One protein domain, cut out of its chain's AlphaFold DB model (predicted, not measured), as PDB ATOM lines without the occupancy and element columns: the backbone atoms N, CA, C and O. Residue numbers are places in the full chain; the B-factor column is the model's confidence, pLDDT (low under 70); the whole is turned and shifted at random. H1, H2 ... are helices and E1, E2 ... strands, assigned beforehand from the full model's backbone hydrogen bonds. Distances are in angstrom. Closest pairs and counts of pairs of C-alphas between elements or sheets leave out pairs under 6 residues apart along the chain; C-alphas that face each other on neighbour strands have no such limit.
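AT A GLANCE: This is residues 7 to 79 of the 79 residues of an uncharacterized protein of Dyadobacter flavalbus (UniProt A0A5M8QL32). A short helix, H1, sits at one end of a strongly twisted three-strand sheet, and one long helix, H2, covers one face of that sheet, running along its strands in two layers. The long link of residues 39 to 49 folds back from the last residue of H2 to E1 of the sheet, and the two C-alphas farthest apart are those of Gln 7 in H1 and Glu 44 in this link. The printed part has 73 residues, with two named helices and then three named strands in the order H1 H2 E1 E2 E3; the antiparallel sheet runs E1 - E2 - E3, a meander, each strand the antiparallel neighbour of the one before, and the class is mixed. The whole is loose, with a radius of gyration of the C-alphas of 14.9 A and spans of 46 by 21 by 20 A.

HOW THE PARTS SIT: H1, residues 7 to 15, only grazes the sheet with residues 14 to 15; its closest C-alphas to E3, residues 72 to 78, are those of Asn 15 and His 77, 6.7 A apart. H2, residues 19 to 38, is apart from H1. It lies over E3 and E2, residues 62 to 69, at a height over the sheet of 9.3 A, along the strands at 18 degrees to E3 on the local plane. The closest C-alphas of H2 and E3 are those of Phe 22 and Tyr 76, 6.1 A apart. E1, residues 50 to 57, forms a hairpin with E2, with N 53 and O 66 within hydrogen-bond range at 2.8 A. E2 and E3 form another, with N 65 and O 76 at 2.9 A. Every O i to N i+4 pair is within hydrogen-bond range in H2, and 3 of 5 are in H1.

IN THESE COORDINATES: H1 begins at C-alpha 7, (103.447, -5.318, 43.088). H2 is 28.2 A long and ends at C-alpha 38, (92.612, -27.013, 76.979). E1, E2 and E3 measure 22.1, 22.8 and 19.8 A, and E3 ends at C-alpha 78, (88.149, -20.353, 44.688).

THE WHOLE: The two C-alphas farthest apart, those of Gln 7 and Glu 44, are 47.1 A apart. The printed part has no cut, and the link from H2 to E1 is long, with 11 residues. The model's pLDDT is under 70 at residues 7 to 17, 60 and 78 to 79.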
ATOM      1  N   GLN A   7     104.777  -5.210  43.668       57.88
ATOM      2  CA  GLN A   7     103.447  -5.318  43.088       57.88
ATOM      3  C   GLN A   7     103.189  -6.744  42.577       57.88
ATOM      4  O   GLN A   7     102.152  -7.321  42.887       57.88
ATOM      5  N   TYR A   8     104.181  -7.368  41.937       57.22
ATOM      6  CA  TYR A   8     104.131  -8.764  41.501       57.22
ATOM      7  C   TYR A   8     104.024  -9.752  42.670       57.22
ATOM      8  O   TYR A   8     103.245 -10.695  42.591       57.22
ATOM      9  N   ILE A   9     104.733  -9.534  43.785       55.44
ATOM     10  CA  ILE A   9     104.613 -10.384  44.990       55.44
ATOM     11  C   ILE A   9     103.234 -10.215  45.646       55.44
ATOM     12  O   ILE A   9     102.633 -11.194  46.089       55.44
ATOM     13  N   LEU A  10     102.703  -8.989  45.675       49.81
ATOM     14  CA  LEU A  10     101.346  -8.707  46.152       49.81
ATOM     15  C   LEU A  10     100.265  -9.342  45.263       49.81
ATOM     16  O   LEU A  10      99.228  -9.761  45.779       49.81
ATOM     17  N   ASP A  11     100.511  -9.458  43.960       56.59
ATOM     18  CA  ASP A  11      99.585 -10.080  43.016       56.59
ATOM     19  C   ASP A  11      99.722 -11.609  42.967       56.59
ATOM     20  O   ASP A  11      98.713 -12.306  42.887       56.59
ATOM     21  N   HIS A  12     100.929 -12.159  43.145       54.34
ATOM     22  CA  HIS A  12     101.148 -13.603  43.290       54.34
ATOM     23  C   HIS A  12     100.626 -14.146  44.622       54.34
ATOM     24  O   HIS A  12     100.159 -15.282  44.650       54.34
ATOM     25  N   LYS A  13     100.618 -13.339  45.699       52.62
ATOM     26  CA  LYS A  13     100.039 -13.709  47.005       52.62
ATOM     27  C   LYS A  13      98.559 -14.099  46.938       52.62
ATOM     28  O   LYS A  13      98.087 -14.887  47.754       52.62
ATOM     29  N   LYS A  14      97.847 -13.591  45.933       43.09
ATOM     30  CA  LYS A  14      96.414 -13.822  45.718       43.09
ATOM     31  C   LYS A  14      96.093 -15.216  45.147       43.09
ATOM     32  O   LYS A  14      94.944 -15.615  45.211       43.09
ATOM     33  N   ASN A  15      97.088 -15.988  44.695       51.88
ATOM     34  CA  ASN A  15      96.918 -17.347  44.149       51.88
ATOM     35  C   ASN A  15      97.572 -18.454  45.011       51.88
ATOM     36  O   ASN A  15      97.772 -19.567  44.534       51.88
ATOM     37  N   ILE A  16      97.989 -18.159  46.250       55.69
ATOM     38  CA  ILE A  16      98.986 -18.992  46.961       55.69
ATOM     39  C   ILE A  16      98.421 -20.248  47.613       55.69
ATOM     40  O   ILE A  16      99.152 -21.226  47.761       55.69
ATOM     41  N   HIS A  17      97.151 -20.250  48.003       61.78
ATOM     42  CA  HIS A  17      96.594 -21.400  48.694       61.78
ATOM     43  C   HIS A  17      95.806 -22.267  47.719       61.78
ATOM     44  O   HIS A  17      94.857 -21.795  47.108       61.78
ATOM     45  N   THR A  18      96.191 -23.533  47.579       72.69
ATOM     46  CA  THR A  18      95.310 -24.596  47.077       72.69
ATOM     47  C   THR A  18      94.300 -24.970  48.161       72.69
ATOM     48  O   THR A  18      94.550 -24.715  49.345       72.69
ATOM     49  N   PHE A  19      93.206 -25.644  47.794       76.31
ATOM     50  CA  PHE A  19      92.267 -26.208  48.772       76.31
ATOM     51  C   PHE A  19      92.983 -27.050  49.843       76.31
ATOM     52  O   PHE A  19      92.658 -26.956  51.022       76.31
ATOM     53  N   GLU A  20      94.010 -27.807  49.449       81.56
ATOM     54  CA  GLU A  20      94.832 -28.621  50.351       81.56
ATOM     55  C   GLU A  20      95.661 -27.773  51.328       81.56
ATOM     56  O   GLU A  20      95.675 -28.025  52.530       81.56
ATOM     57  N   SER A  21      96.333 -26.725  50.849       82.81
ATOM     58  CA  SER A  21      97.103 -25.846  51.740       82.81
ATOM     59  C   SER A  21      96.205 -25.018  52.668       82.81
ATOM     60  O   SER A  21      96.594 -24.712  53.793       82.81
ATOM     61  N   PHE A  22      94.994 -24.679  52.212       86.38
ATOM     62  CA  PHE A  22      93.977 -24.014  53.014       86.38
ATOM     63  C   PHE A  22      93.449 -24.941  54.110       86.38
ATOM     64  O   PHE A  22      93.436 -24.548  55.275       86.38
ATOM     65  N   SER A  23      93.070 -26.176  53.767       87.12
ATOM     66  CA  SER A  23      92.560 -27.146  54.739       87.12
ATOM     67  C   SER A  23      93.622 -27.533  55.764       87.12
ATOM     68  O   SER A  23      93.316 -27.616  56.954       87.12
ATOM     69  N   ARG A  24      94.885 -27.666  55.337       87.62
ATOM     70  CA  ARG A  24      96.015 -27.872  56.245       87.62
ATOM     71  C   ARG A  24      96.183 -26.708  57.219       87.62
ATOM     72  O   ARG A  24      96.202 -26.941  58.423       87.62
ATOM     73  N   ALA A  25      96.273 -25.473  56.722       87.50
ATOM     74  CA  ALA A  25      96.443 -24.294  57.575       87.50
ATOM     75  C   ALA A  25      95.257 -24.101  58.536       87.50
ATOM     76  O   ALA A  25      95.444 -23.733  59.697       87.50
ATOM     77  N   LEU A  26      94.038 -24.397  58.074       91.06
ATOM     78  CA  LEU A  26      92.835 -24.373  58.899       91.06
ATOM     79  C   LEU A  26      92.892 -25.424  60.016       91.06
ATOM     80  O   LEU A  26      92.613 -25.102  61.169       91.06
ATOM     81  N   GLY A  27      93.280 -26.659  59.686       91.06
ATOM     82  CA  GLY A  27      93.428 -27.748  60.652       91.06
ATOM     83  C   GLY A  27      94.511 -27.464  61.691       91.06
ATOM     84  O   GLY A  27      94.260 -27.603  62.886       91.06
ATOM     85  N   GLU A  28      95.682 -26.990  61.255       92.81
ATOM     86  CA  GLU A  28      96.765 -26.570  62.153       92.81
ATOM     87  C   GLU A  28      96.278 -25.474  63.110       92.81
ATOM     88  O   GLU A  28      96.443 -25.602  64.324       92.81
ATOM     89  N   ARG A  29      95.580 -24.446  62.602       93.31
ATOM     90  CA  ARG A  29      95.055 -23.378  63.461       93.31
ATOM     91  C   ARG A  29      93.981 -23.870  64.432       93.31
ATOM     92  O   ARG A  29      93.993 -23.451  65.589       93.31
ATOM     93  N   ALA A  30      93.077 -24.746  63.996       93.19
ATOM     94  CA  ALA A  30      92.045 -25.321  64.855       93.19
ATOM     95  C   ALA A  30      92.654 -26.151  65.998       93.19
ATOM     96  O   ALA A  30      92.241 -26.002  67.147       93.19
ATOM     97  N   LEU A  31      93.675 -26.964  65.704       94.62
ATOM     98  CA  LEU A  31      94.396 -27.746  66.711       94.62
ATOM     99  C   LEU A  31      95.167 -26.854  67.687       94.62
ATOM    100  O   LEU A  31      95.128 -27.102  68.891       94.62
ATOM    101  N   THR A  32      95.821 -25.795  67.201       95.19
ATOM    102  CA  THR A  32      96.468 -24.805  68.074       95.19
ATOM    103  C   THR A  32      95.454 -24.141  69.004       95.19
ATOM    104  O   THR A  32      95.675 -24.110  70.209       95.19
ATOM    105  N   ALA A  33      94.313 -23.683  68.480       93.94
ATOM    106  CA  ALA A  33      93.266 -23.069  69.295       93.94
ATOM    107  C   ALA A  33      92.665 -24.053  70.316       93.94
ATOM    108  O   ALA A  33      92.342 -23.663  71.438       93.94
ATOM    109  N   ALA A  34      92.543 -25.335  69.956       94.00
ATOM    110  CA  ALA A  34      92.124 -26.382  70.879       94.00
ATOM    111  C   ALA A  34      93.144 -26.599  72.000       94.00
ATOM    112  O   ALA A  34      92.758 -26.592  73.167       94.00
ATOM    113  N   ALA A  35      94.433 -26.715  71.673       94.56
ATOM    114  CA  ALA A  35      95.494 -26.849  72.668       94.56
ATOM    115  C   ALA A  35      95.543 -25.638  73.618       94.56
ATOM    116  O   ALA A  35      95.599 -25.813  74.833       94.56
ATOM    117  N   GLU A  36      95.432 -24.418  73.079       94.06
ATOM    118  CA  GLU A  36      95.358 -23.179  73.866       94.06
ATOM    119  C   GLU A  36      94.148 -23.171  74.816       94.06
ATOM    120  O   GLU A  36      94.273 -22.760  75.968       94.06
ATOM    121  N   LYS A  37      92.981 -23.652  74.360       94.00
ATOM    122  CA  LYS A  37      91.754 -23.706  75.171       94.00
ATOM    123  C   LYS A  37      91.793 -24.789  76.257       94.00
ATOM    124  O   LYS A  37      91.215 -24.583  77.320       94.00
ATOM    125  N   ILE A  38      92.439 -25.928  75.995       95.56
ATOM    126  CA  ILE A  38      92.612 -27.013  76.979       95.56
ATOM    127  C   ILE A  38      93.646 -26.625  78.049       95.56
ATOM    128  O   ILE A  38      93.468 -26.957  79.223       95.56
ATOM    129  N   GLY A  39      94.723 -25.936  77.657       92.88
ATOM    130  CA  GLY A  39      95.848 -25.640  78.542       92.88
ATOM    131  C   GLY A  39      96.537 -26.922  79.023       92.88
ATOM    132  O   GLY A  39      96.894 -27.780  78.221       92.88
ATOM    133  N   GLU A  40      96.703 -27.067  80.338       94.00
ATOM    134  CA  GLU A  40      97.303 -28.256  80.971       94.00
ATOM    135  C   GLU A  40      96.278 -29.372  81.275       94.00
ATOM    136  O   GLU A  40      96.620 -30.395  81.869       94.00
ATOM    137  N   GLY A  41      95.007 -29.171  80.910       93.12
ATOM    138  CA  GLY A  41      93.912 -30.095  81.203       93.12
ATOM    139  C   GLY A  41      93.761 -31.257  80.215       93.12
ATOM    140  O   GLY A  41      94.573 -31.477  79.319       93.12
ATOM    141  N   GLN A  42      92.664 -32.001  80.367       92.69
ATOM    142  CA  GLN A  42      92.211 -33.016  79.413       92.69
ATOM    143  C   GLN A  42      90.736 -32.776  79.087       92.69
ATOM    144  O   GLN A  42      89.953 -32.432  79.973       92.69
ATOM    145  N   ALA A  43      90.357 -32.958  77.823       92.75
ATOM    146  CA  ALA A  43      88.982 -32.823  77.360       92.75
ATOM    147  C   ALA A  43      88.675 -33.892  76.306       92.75
ATOM    148  O   ALA A  43      89.494 -34.146  75.426       92.75
ATOM    149  N   GLU A  44      87.490 -34.495  76.384       94.06
ATOM    150  CA  GLU A  44      86.995 -35.436  75.367       94.06
ATOM    151  C   GLU A  44      86.611 -34.708  74.067       94.06
ATOM    152  O   GLU A  44      86.773 -35.243  72.973       94.06
ATOM    153  N   MET A  45      86.148 -33.459  74.181       94.12
ATOM    154  CA  MET A  45      85.753 -32.614  73.059       94.12
ATOM    155  C   MET A  45      86.084 -31.147  73.347       94.12
ATOM    156  O   MET A  45      85.932 -30.676  74.475       94.12
ATOM    157  N   VAL A  46      86.499 -30.410  72.312       93.62
ATOM    158  CA  VAL A  46      86.756 -28.968  72.388       93.62
ATOM    159  C   VAL A  46      86.074 -28.260  71.230       93.62
ATOM    160  O   VAL A  46      86.420 -28.462  70.070       93.62
ATOM    161  N   GLU A  47      85.124 -27.391  71.554       94.81
ATOM    162  CA  GLU A  47      84.480 -26.528  70.567       94.81
ATOM    163  C   GLU A  47      85.274 -25.236  70.394       94.81
ATOM    164  O   GLU A  47      85.566 -24.541  71.376       94.81
ATOM    165  N   ILE A  48      85.603 -24.893  69.149       93.69
ATOM    166  CA  ILE A  48      86.313 -23.664  68.804       93.69
ATOM    167  C   ILE A  48      85.386 -22.774  67.974       93.69
ATOM    168  O   ILE A  48      84.989 -23.180  66.881       93.69
ATOM    169  N   PRO A  49      85.021 -21.575  68.466       92.44
ATOM    170  CA  PRO A  49      84.236 -20.643  67.676       92.44
ATOM    171  C   PRO A  49      85.061 -20.153  66.483       92.44
ATOM    172  O   PRO A  49      86.229 -19.784  66.628       92.44
ATOM    173  N   ALA A  50      84.435 -20.137  65.311       94.06
ATOM    174  CA  ALA A  50      85.029 -19.655  64.074       94.06
ATOM    175  C   ALA A  50      84.014 -18.828  63.284       94.06
ATOM    176  O   ALA A  50      82.807 -19.079  63.355       94.06
ATOM    177  N   SER A  51      84.503 -17.861  62.512       95.31
ATOM    178  CA  SER A  51      83.687 -17.096  61.568       95.31
ATOM    179  C   SER A  51      84.165 -17.353  60.142       95.31
ATOM    180  O   SER A  51      85.354 -17.565  59.899       95.31
ATOM    181  N   ILE A  52      83.232 -17.371  59.189       93.50
ATOM    182  CA  ILE A  52      83.536 -17.547  57.767       93.50
ATOM    183  C   ILE A  52      83.063 -16.303  57.027       93.50
ATOM    184  O   ILE A  52      81.893 -15.934  57.109       93.50
ATOM    185  N   THR A  53      83.972 -15.678  56.285       92.94
ATOM    186  CA  THR A  53      83.673 -14.549  55.402       92.94
ATOM    187  C   THR A  53      83.881 -14.969  53.956       92.94
ATOM    188  O   THR A  53      84.915 -15.540  53.611       92.94
ATOM    189  N   VAL A  54      82.902 -14.667  53.103       88.00
ATOM    190  CA  VAL A  54      82.946 -14.943  51.664       88.00
ATOM    191  C   VAL A  54      82.793 -13.628  50.912       88.00
ATOM    192  O   VAL A  54      81.880 -12.858  51.202       88.00
ATOM    193  N   SER A  55      83.685 -13.354  49.961       85.25
ATOM    194  CA  SER A  55      83.664 -12.106  49.191       85.25
ATOM    195  C   SER A  55      84.141 -12.301  47.746       85.25
ATOM    196  O   SER A  55      84.961 -13.184  47.486       85.25
ATOM    197  N   PRO A  56      83.631 -11.518  46.779       81.00
ATOM    198  CA  PRO A  56      84.112 -11.560  45.401       81.00
ATOM    199  C   PRO A  56      85.463 -10.838  45.251       81.00
ATOM    200  O   PRO A  56      85.677  -9.785  45.852       81.00
ATOM    201  N   ILE A  57      86.352 -11.361  44.397       78.69
ATOM    202  CA  ILE A  57      87.615 -10.715  44.004       78.69
ATOM    203  C   ILE A  57      87.582 -10.420  42.505       78.69
ATOM    204  O   ILE A  57      87.929 -11.250  41.665       78.69
ATOM    205  N   GLU A  58      87.169  -9.201  42.164       70.50
ATOM    206  CA  GLU A  58      86.929  -8.790  40.775       70.50
ATOM    207  C   GLU A  58      88.184  -8.873  39.892       70.50
ATOM    208  O   GLU A  58      88.096  -9.266  38.730       70.50
ATOM    209  N   ALA A  59      89.366  -8.577  40.448       70.69
ATOM    210  CA  ALA A  59      90.632  -8.570  39.709       70.69
ATOM    211  C   ALA A  59      91.040  -9.954  39.169       70.69
ATOM    212  O   ALA A  59      91.706 -10.036  38.139       70.69
ATOM    213  N   THR A  60      90.649 -11.031  39.854       66.88
ATOM    214  CA  THR A  60      90.987 -12.415  39.480       66.88
ATOM    215  C   THR A  60      89.772 -13.227  39.044       66.88
ATOM    216  O   THR A  60      89.939 -14.359  38.609       66.88
ATOM    217  N   LYS A  61      88.561 -12.647  39.097       76.50
ATOM    218  CA  LYS A  61      87.282 -13.339  38.863       76.50
ATOM    219  C   LYS A  61      87.096 -14.580  39.752       76.50
ATOM    220  O   LYS A  61      86.471 -15.547  39.331       76.50
ATOM    221  N   CYS A  62      87.607 -14.530  40.982       79.69
ATOM    222  CA  CYS A  62      87.492 -15.609  41.968       79.69
ATOM    223  C   CYS A  62      86.591 -15.200  43.145       79.69
ATOM    224  O   CYS A  62      86.303 -14.018  43.359       79.69
ATOM    225  N   VAL A  63      86.196 -16.179  43.956       79.62
ATOM    226  CA  VAL A  63      85.584 -15.994  45.277       79.62
ATOM    227  C   VAL A  63      86.648 -16.207  46.351       79.62
ATOM    228  O   VAL A  63      87.284 -17.256  46.408       79.62
ATOM    229  N   GLN A  64      86.837 -15.233  47.233       86.62
ATOM    230  CA  GLN A  64      87.670 -15.389  48.417       86.62
ATOM    231  C   GLN A  64      86.838 -15.939  49.577       86.62
ATOM    232  O   GLN A  64      85.794 -15.384  49.922       86.62
ATOM    233  N   ILE A  65      87.340 -16.999  50.207       87.69
ATOM    234  CA  ILE A  65      86.798 -17.592  51.432       87.69
ATOM    235  C   ILE A  65      87.852 -17.429  52.522       87.69
ATOM    236  O   ILE A  65      88.983 -17.877  52.353       87.69
ATOM    237  N   CYS A  66      87.488 -16.798  53.633       90.88
ATOM    238  CA  CYS A  66      88.355 -16.619  54.791       90.88
ATOM    239  C   CYS A  66      87.694 -17.197  56.039       90.88
ATOM    240  O   CYS A  66      86.514 -16.949  56.279       90.88
ATOM    241  N   VAL A  67      88.462 -17.938  56.836       93.00
ATOM    242  CA  VAL A  67      88.025 -18.476  58.127       93.00
ATOM    243  C   VAL A  67      88.877 -17.859  59.225       93.00
ATOM    244  O   VAL A  67      90.106 -17.912  59.159       93.00
ATOM    245  N   GLU A  68      88.222 -17.273  60.220       94.38
ATOM    246  CA  GLU A  68      88.872 -16.724  61.404       94.38
ATOM    247  C   GLU A  68      88.712 -17.680  62.583       94.38
ATOM    248  O   GLU A  68      87.594 -18.056  62.941       94.38
ATOM    249  N   ILE A  69      89.836 -18.050  63.198       93.88
ATOM    250  CA  ILE A  69      89.892 -18.876  64.405       93.88
ATOM    251  C   ILE A  69      90.790 -18.179  65.427       93.88
ATOM    252  O   ILE A  69      91.996 -18.005  65.198       93.88
ATOM    253  N   SER A  70      90.209 -17.800  66.567       90.50
ATOM    254  CA  SER A  70      90.911 -17.127  67.670       90.50
ATOM    255  C   SER A  70      91.757 -15.934  67.186       90.50
ATOM    256  O   SER A  70      92.946 -15.850  67.492       90.50
ATOM    257  N   GLY A  71      91.185 -15.061  66.348       88.12
ATOM    258  CA  GLY A  71      91.844 -13.853  65.827       88.12
ATOM    259  C   GLY A  71      92.867 -14.066  64.701       88.12
ATOM    260  O   GLY A  71      93.506 -13.106  64.274       88.12
ATOM    261  N   VAL A  72      93.044 -15.295  64.200       88.00
ATOM    262  CA  VAL A  72      93.906 -15.589  63.041       88.00
ATOM    263  C   VAL A  72      93.043 -15.967  61.849       88.00
ATOM    264  O   VAL A  72      92.167 -16.821  61.966       88.00
ATOM    265  N   VAL A  73      93.329 -15.359  60.699       91.50
ATOM    266  CA  VAL A  73      92.559 -15.530  59.465       91.50
ATOM    267  C   VAL A  73      93.333 -16.377  58.457       91.50
ATOM    268  O   VAL A  73      94.469 -16.053  58.106       91.50
ATOM    269  N   VAL A  74      92.692 -17.429  57.949       89.00
ATOM    270  CA  VAL A  74      93.193 -18.269  56.851       89.00
ATOM    271  C   VAL A  74      92.291 -18.060  55.639       89.00
ATOM    272  O   VAL A  74      91.078 -18.207  55.758       89.00
ATOM    273  N   CYS A  75      92.858 -17.723  54.477       87.19
ATOM    274  CA  CYS A  75      92.086 -17.417  53.271       87.19
ATOM    275  C   CYS A  75      92.471 -18.293  52.076       87.19
ATOM    276  O   CYS A  75      93.639 -18.632  51.886       87.19
ATOM    277  N   TYR A  76      91.485 -18.569  51.230       85.06
ATOM    278  CA  TYR A  76      91.600 -19.288  49.965       85.06
ATOM    279  C   TYR A  76      90.847 -18.539  48.860       85.06
ATOM    280  O   TYR A  76      89.836 -17.892  49.130       85.06
ATOM    281  N   HIS A  77      91.348 -18.605  47.625       82.56
ATOM    282  CA  HIS A  77      90.675 -18.067  46.439       82.56
ATOM    283  C   HIS A  77      90.157 -19.244  45.611       82.56
ATOM    284  O   HIS A  77      90.941 -20.024  45.082       82.56
ATOM    285  N   ALA A  78      88.837 -19.376  45.519       69.38
ATOM    286  CA  ALA A  78      88.149 -20.353  44.688       69.38
ATOM    287  C   ALA A  78      87.802 -19.708  43.340       69.38
ATOM    288  O   ALA A  78      87.030 -18.748  43.308       69.38
ATOM    289  N   GLY A  79      88.375 -20.202  42.246       68.56
ATOM    290  CA  GLY A  79      88.130 -19.726  40.881       68.56
ATOM    291  C   GLY A  79      88.019 -20.874  39.900       68.56
ATOM    292  O   GLY A  79      88.562 -21.956  40.219       68.56
TER     293      GLY A  79